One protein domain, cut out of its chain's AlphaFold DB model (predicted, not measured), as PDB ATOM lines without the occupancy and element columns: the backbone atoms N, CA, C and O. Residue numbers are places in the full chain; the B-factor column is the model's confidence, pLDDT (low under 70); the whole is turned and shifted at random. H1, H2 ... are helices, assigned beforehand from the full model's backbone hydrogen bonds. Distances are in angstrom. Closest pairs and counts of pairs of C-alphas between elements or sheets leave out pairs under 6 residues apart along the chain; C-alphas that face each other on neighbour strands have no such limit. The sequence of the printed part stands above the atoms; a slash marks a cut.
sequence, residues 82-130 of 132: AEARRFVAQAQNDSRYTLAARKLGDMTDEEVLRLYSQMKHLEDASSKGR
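Overview. This is residues 82 to 130 of the 132 residues of an uncharacterized protein of Pseudorhodoferax sp. Leaf265 (UniProt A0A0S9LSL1). One long helix, H2, makes most of the length, and a shorter helix, H1, packs on the first half of it at a steep angle, with a wide loop of residues 92 to 108 leading from the one to the other. The far end of H2 and the two residues after it stick out, residues 124 to 130 standing free. The printed part has 49 residues with two named helices, H1 then H2, and no named strand; the class is all helix. It is compact, with a radius of gyration of the C-alphas of 11.1 A, yet elongated in outline, spanning 35 by 20 by 16 A.

Along the chain. H1, residues 82 to 91, starts at C-alpha 82 at (284.632, 264.682, 337.046) and measures 14.4 A from first to last C-alpha. Residues 92 to 108 follow with no named element. H2, residues 109 to 128, runs from C-alpha 109 at (291.758, 268.823, 335.738) to C-alpha 128 at (271.049, 288.788, 331.783), a length of 29.0 A.

Arrangement. H1 and H2 touch, and H2 does so with residues 112 to 116 alone. Their closest C-alphas, those of Ala 84 and Tyr 116, are 5.7 A apart. The two helices run the same way at a steep tilt of 52 degrees, with their centres 11.2 A apart. In H1 and H2 every O i to N i+4 pair is within hydrogen-bond range.

Size, cuts and confidence. The two C-alphas farthest apart, those of Asp 106 and Arg 130, are 35.1 A from each other. The printed part has no cut. The link from H1 to H2, 17 residues, is long, and its C-alphas lie 8 to 15 A from the mean of the C-alphas. The mean pLDDT of the printed part is 73.4, and it is under 70 at residue 93, residues 99 to 105 and residues 125 to 130 of this model.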
ATOM      1  N   ALA A  82     285.469 265.662 337.731       81.75
ATOM      2  CA  ALA A  82     284.632 264.682 337.046       81.75
ATOM      3  C   ALA A  82     283.300 265.275 336.547       81.75
ATOM      4  O   ALA A  82     282.894 265.018 335.412       81.75
ATOM      5  N   GLU A  83     282.630 266.088 337.363       81.31
ATOM      6  CA  GLU A  83     281.389 266.774 336.986       81.31
ATOM      7  C   GLU A  83     281.643 267.843 335.923       81.31
ATOM      8  O   GLU A  83     280.919 267.905 334.928       81.31
ATOM      9  N   ALA A  84     282.725 268.610 336.070       82.06
ATOM     10  CA  ALA A  84     283.140 269.592 335.075       82.06
ATOM     11  C   ALA A  84     283.426 268.932 333.713       82.06
ATOM     12  O   ALA A  84     282.953 269.415 332.684       82.06
ATOM     13  N   ARG A  85     284.110 267.775 333.687       84.19
ATOM     14  CA  ARG A  85     284.334 267.003 332.447       84.19
ATOM     15  C   ARG A  85     283.029 266.565 331.796       84.19
ATOM     16  O   ARG A  85     282.900 266.681 330.580       84.19
ATOM     17  N   ARG A  86     282.068 266.072 332.582       83.12
ATOM     18  CA  ARG A  86     280.755 265.648 332.068       83.12
ATOM     19  C   ARG A  86     279.989 266.817 331.458       83.12
ATOM     20  O   ARG A  86     279.484 266.685 330.347       83.12
ATOM     21  N   PHE A  87     279.962 267.958 332.144       82.31
ATOM     22  CA  PHE A  87     279.301 269.166 331.654       82.31
ATOM     23  C   PHE A  87     279.916 269.654 330.338       82.31
ATOM     24  O   PHE A  87     279.208 269.881 329.359       82.31
ATOM     25  N   VAL A  88     281.246 269.757 330.286       81.88
ATOM     26  CA  VAL A  88     281.946 270.210 329.080       81.88
ATOM     27  C   VAL A  88     281.762 269.213 327.928       81.88
ATOM     28  O   VAL A  88     281.552 269.635 326.794       81.88
ATOM     29  N   ALA A  89     281.780 267.902 328.191       81.50
ATOM     30  CA  ALA A  89     281.523 266.881 327.173       81.50
ATOM     31  C   ALA A  89     280.095 266.956 326.607       81.50
ATOM     32  O   ALA A  89     279.905 266.804 325.403       81.50
ATOM     33  N   GLN A  90     279.094 267.233 327.448       79.19
ATOM     34  CA  GLN A  90     277.715 267.435 326.998       79.19
ATOM     35  C   GLN A  90     277.592 268.684 326.118       79.19
ATOM     36  O   GLN A  90     276.914 268.662 325.092       79.19
ATOM     37  N   ALA A  91     278.290 269.753 326.490       76.94
ATOM     38  CA  ALA A  91     278.234 271.018 325.782       76.94
ATOM     39  C   ALA A  91     279.030 271.043 324.462       76.94
ATOM     40  O   ALA A  91     278.799 271.929 323.645       76.94
ATOM     41  N   GLN A  92     279.917 270.070 324.207       73.81
ATOM     42  CA  GLN A  92     280.594 269.924 322.906       73.81
ATOM     43  C   GLN A  92     279.624 269.721 321.741       73.81
ATOM     44  O   GLN A  92     279.924 270.132 320.624       73.81
ATOM     45  N   ASN A  93     278.482 269.085 322.001       69.12
ATOM     46  CA  ASN A  93     277.470 268.790 320.989       69.12
ATOM     47  C   ASN A  93     276.295 269.781 321.022       69.12
ATOM     48  O   ASN A  93     275.295 269.569 320.339       69.12
ATOM     49  N   ASP A  94     276.383 270.839 321.832       75.19
ATOM     50  CA  ASP A  94     275.335 271.847 321.964       75.19
ATOM     51  C   ASP A  94     275.614 273.017 321.009       75.19
ATOM     52  O   ASP A  94     276.682 273.626 321.035       75.19
ATOM     53  N   SER A  95     274.630 273.358 320.174       70.31
ATOM     54  CA  SER A  95     274.726 274.432 319.175       70.31
ATOM     55  C   SER A  95     274.885 275.828 319.783       70.31
ATOM     56  O   SER A  95     275.253 276.767 319.078       70.31
ATOM     57  N   ARG A  96     274.634 275.979 321.090       71.00
ATOM     58  CA  ARG A  96     274.838 277.233 321.829       71.00
ATOM     59  C   ARG A  96     276.311 277.543 322.089       71.00
ATOM     60  O   ARG A  96     276.634 278.695 322.381       71.00
ATOM     61  N   TYR A  97     277.200 276.557 321.978       70.44
ATOM     62  CA  TYR A  97     278.625 276.723 322.242       70.44
ATOM     63  C   TYR A  97     279.453 276.407 321.003       70.44
ATOM     64  O   TYR A  97     279.346 275.344 320.403       70.44
ATOM     65  N   THR A  98     280.353 277.317 320.637       71.44
ATOM     66  CA  THR A  98     281.408 277.026 319.659       71.44
ATOM     67  C   THR A  98     282.680 276.664 320.412       71.44
ATOM     68  O   THR A  98     283.537 277.508 320.672       71.44
ATOM     69  N   LEU A  99     282.788 275.399 320.813       69.44
ATOM     70  CA  LEU A  99     284.008 274.860 321.406       69.44
ATOM     71  C   LEU A  99     284.986 274.512 320.279       69.44
ATOM     72  O   LEU A  99     284.733 273.617 319.476       69.44
ATOM     73  N   ALA A 100     286.115 275.223 320.201       61.41
ATOM     74  CA  ALA A 100     287.202 274.830 319.309       61.41
ATOM     75  C   ALA A 100     287.668 273.422 319.711       61.41
ATOM     76  O   ALA A 100     288.024 273.208 320.870       61.41
ATOM     77  N   ALA A 101     287.630 272.478 318.767       52.91
ATOM     78  CA  ALA A 101     287.833 271.046 318.978       52.91
ATOM     79  C   ALA A 101     289.221 270.704 319.562       52.91
ATOM     80  O   ALA A 101     290.128 270.273 318.854       52.91
ATOM     81  N   ARG A 102     289.404 270.885 320.872       56.66
ATOM     82  CA  ARG A 102     290.462 270.228 321.643       56.66
ATOM     83  C   ARG A 102     289.889 268.932 322.193       56.66
ATOM     84  O   ARG A 102     288.798 268.931 322.761       56.66
ATOM     85  N   LYS A 103     290.612 267.823 322.015       59.91
ATOM     86  CA  LYS A 103     290.231 266.541 322.611       59.91
ATOM     87  C   LYS A 103     290.221 266.711 324.127       59.91
ATOM     88  O   LYS A 103     291.261 266.909 324.742       59.91
ATOM     89  N   LEU A 104     289.035 266.622 324.723       62.72
ATOM     90  CA  LEU A 104     288.837 266.769 326.169       62.72
ATOM     91  C   LEU A 104     289.641 265.756 327.000       62.72
ATOM     92  O   LEU A 104     289.886 265.989 328.178       62.72
ATOM     93  N   GLY A 105     290.046 264.644 326.377       63.50
ATOM     94  CA  GLY A 105     290.905 263.625 326.981       63.50
ATOM     95  C   GLY A 105     292.333 264.095 327.274       63.50
ATOM     96  O   GLY A 105     292.965 263.512 328.145       63.50
ATOM     97  N   ASP A 106     292.802 265.162 326.620       72.38
ATOM     98  CA  ASP A 106     294.164 265.686 326.791       72.38
ATOM     99  C   ASP A 106     294.218 266.887 327.760       72.38
ATOM    100  O   ASP A 106     295.280 267.472 327.964       72.38
ATOM    101  N   MET A 107     293.078 267.288 328.344       75.00
ATOM    102  CA  MET A 107     292.992 268.433 329.258       75.00
ATOM    103  C   MET A 107     293.225 268.021 330.714       75.00
ATOM    104  O   MET A 107     292.590 267.094 331.234       75.00
ATOM    105  N   THR A 108     294.078 268.781 331.396       82.31
ATOM    106  CA  THR A 108     294.295 268.654 332.843       82.31
ATOM    107  C   THR A 108     293.038 269.048 333.626       82.31
ATOM    108  O   THR A 108     292.187 269.797 333.144       82.31
ATOM    109  N   ASP A 109     292.900 268.547 334.852       80.50
ATOM    110  CA  ASP A 109     291.758 268.823 335.738       80.50
ATOM    111  C   ASP A 109     291.531 270.328 335.932       80.50
ATOM    112  O   ASP A 109     290.397 270.804 335.864       80.50
ATOM    113  N   GLU A 110     292.613 271.094 336.082       79.12
ATOM    114  CA  GLU A 110     292.579 272.551 336.225       79.12
ATOM    115  C   GLU A 110     292.058 273.252 334.964       79.12
ATOM    116  O   GLU A 110     291.245 274.176 335.043       79.12
ATOM    117  N   GLU A 111     292.483 272.800 333.783       78.12
ATOM    118  CA  GLU A 111     292.010 273.346 332.510       78.12
ATOM    119  C   GLU A 111     290.528 273.049 332.285       78.12
ATOM    120  O   GLU A 111     289.805 273.907 331.771       78.12
ATOM    121  N   VAL A 112     290.058 271.866 332.690       83.88
ATOM    122  CA  VAL A 112     288.637 271.516 332.601       83.88
ATOM    123  C   VAL A 112     287.800 272.366 333.552       83.88
ATOM    124  O   VAL A 112     286.770 272.895 333.135       83.88
ATOM    125  N   LEU A 113     288.241 272.551 334.798       83.50
ATOM    126  CA  LEU A 113     287.552 273.412 335.767       83.50
ATOM    127  C   LEU A 113     287.500 274.869 335.294       83.50
ATOM    128  O   LEU A 113     286.478 275.547 335.429       83.50
ATOM    129  N   ARG A 114     288.579 275.348 334.670       80.88
ATOM    130  CA  ARG A 114     288.628 276.681 334.066       80.88
ATOM    131  C   ARG A 114     287.686 276.818 332.871       80.88
ATOM    132  O   ARG A 114     287.046 277.854 332.721       80.88
ATOM    133  N   LEU A 115     287.605 275.807 332.009       82.31
ATOM    134  CA  LEU A 115     286.682 275.826 330.875       82.31
ATOM    135  C   LEU A 115     285.226 275.779 331.356       82.31
ATOM    136  O   LEU A 115     284.403 276.563 330.891       82.31
ATOM    137  N   TYR A 116     284.933 274.937 332.347       84.19
ATOM    138  CA  TYR A 116     283.630 274.870 333.006       84.19
ATOM    139  C   TYR A 116     283.189 276.235 333.556       84.19
ATOM    140  O   TYR A 116     282.085 276.692 333.254       84.19
ATOM    141  N   SER A 117     284.061 276.936 334.292       80.31
ATOM    142  CA  SER A 117     283.724 278.253 334.852       80.31
ATOM    143  C   SER A 117     283.493 279.313 333.773       80.31
ATOM    144  O   SER A 117     282.563 280.112 333.884       80.31
ATOM    145  N   GLN A 118     284.267 279.293 332.684       79.81
ATOM    146  CA  GLN A 118     284.046 280.177 331.535       79.81
ATOM    147  C   GLN A 118     282.697 279.925 330.858       79.81
ATOM    148  O   GLN A 118     282.005 280.877 330.498       79.81
ATOM    149  N   MET A 119     282.302 278.662 330.704       80.75
ATOM    150  CA  MET A 119     281.017 278.308 330.102       80.75
ATOM    151  C   MET A 119     279.840 278.741 330.975       80.75
ATOM    152  O   MET A 119     278.899 279.343 330.462       80.75
ATOM    153  N   LYS A 120     279.924 278.534 332.294       82.94
ATOM    154  CA  LYS A 120     278.910 279.027 333.237       82.94
ATOM    155  C   LYS A 120     278.780 280.546 333.225       82.94
ATOM    156  O   LYS A 120     277.673 281.073 333.222       82.94
ATOM    157  N   HIS A 121     279.895 281.249 333.074       75.56
ATOM    158  CA  HIS A 121     279.869 282.693 332.872       75.56
ATOM    159  C   HIS A 121     279.117 283.143 331.627       75.56
ATOM    160  O   HIS A 121     278.443 284.173 331.657       75.56
ATOM    161  N   LEU A 122     279.264 282.408 330.528       75.38
ATOM    162  CA  LEU A 122     278.570 282.712 329.283       75.38
ATOM    163  C   LEU A 122     277.066 282.439 329.404       75.38
ATOM    164  O   LEU A 122     276.280 283.226 328.875       75.38
ATOM    165  N   GLU A 123     276.658 281.396 330.138       76.62
ATOM    166  CA  GLU A 123     275.245 281.141 330.469       76.62
ATOM    167  C   GLU A 123     274.633 282.315 331.244       76.62
ATOM    168  O   GLU A 123     273.597 282.848 330.839       76.62
ATOM    169  N   ASP A 124     275.313 282.781 332.292       72.44
ATOM    170  CA  ASP A 124     274.843 283.882 333.142       72.44
ATOM    171  C   ASP A 124     274.845 285.243 332.429       72.44
ATOM    172  O   ASP A 124     274.003 286.107 332.688       72.44
ATOM    173  N   ALA A 125     275.797 285.469 331.522       65.12
ATOM    174  CA  ALA A 125     275.829 286.680 330.707       65.12
ATOM    175  C   ALA A 125     274.734 286.667 329.624       65.12
ATOM    176  O   ALA A 125     274.131 287.704 329.341       65.12
ATOM    177  N   SER A 126     274.447 285.498 329.037       61.12
ATOM    178  CA  SER A 126     273.391 285.315 328.031       61.12
ATOM    179  C   SER A 126     271.979 285.402 328.620       61.12
ATOM    180  O   SER A 126     271.053 285.825 327.922       61.12
ATOM    181  N   SER A 127     271.790 285.009 329.884       58.69
ATOM    182  CA  SER A 127     270.506 285.152 330.580       58.69
ATOM    183  C   SER A 127     270.217 286.619 330.910       58.69
ATOM    184  O   SER A 127     269.166 287.128 330.536       58.69
ATOM    185  N   LYS A 128     271.190 287.352 331.465       56.66
ATOM    186  CA  LYS A 128     271.049 288.788 331.783       56.66
ATOM    187  C   LYS A 128     270.895 289.698 330.559       56.66
ATOM    188  O   LYS A 128     270.395 290.811 330.688       56.66
ATOM    189  N   GLY A 129     271.338 289.256 329.382       54.62
ATOM    190  CA  GLY A 129     271.188 289.995 328.124       54.62
ATOM    191  C   GLY A 129     269.820 289.854 327.446       54.62
ATOM    192  O   GLY A 129     269.568 290.586 326.495       54.62
ATOM    193  N   ARG A 130     268.957 288.931 327.898       51.06
ATOM    194  CA  ARG A 130     267.620 288.678 327.324       51.06
ATOM    195  C   ARG A 130     266.467 289.390 328.042       51.06
ATOM    196  O   ARG A 130     265.370 289.405 327.500       51.06
TER     197      ARG A 130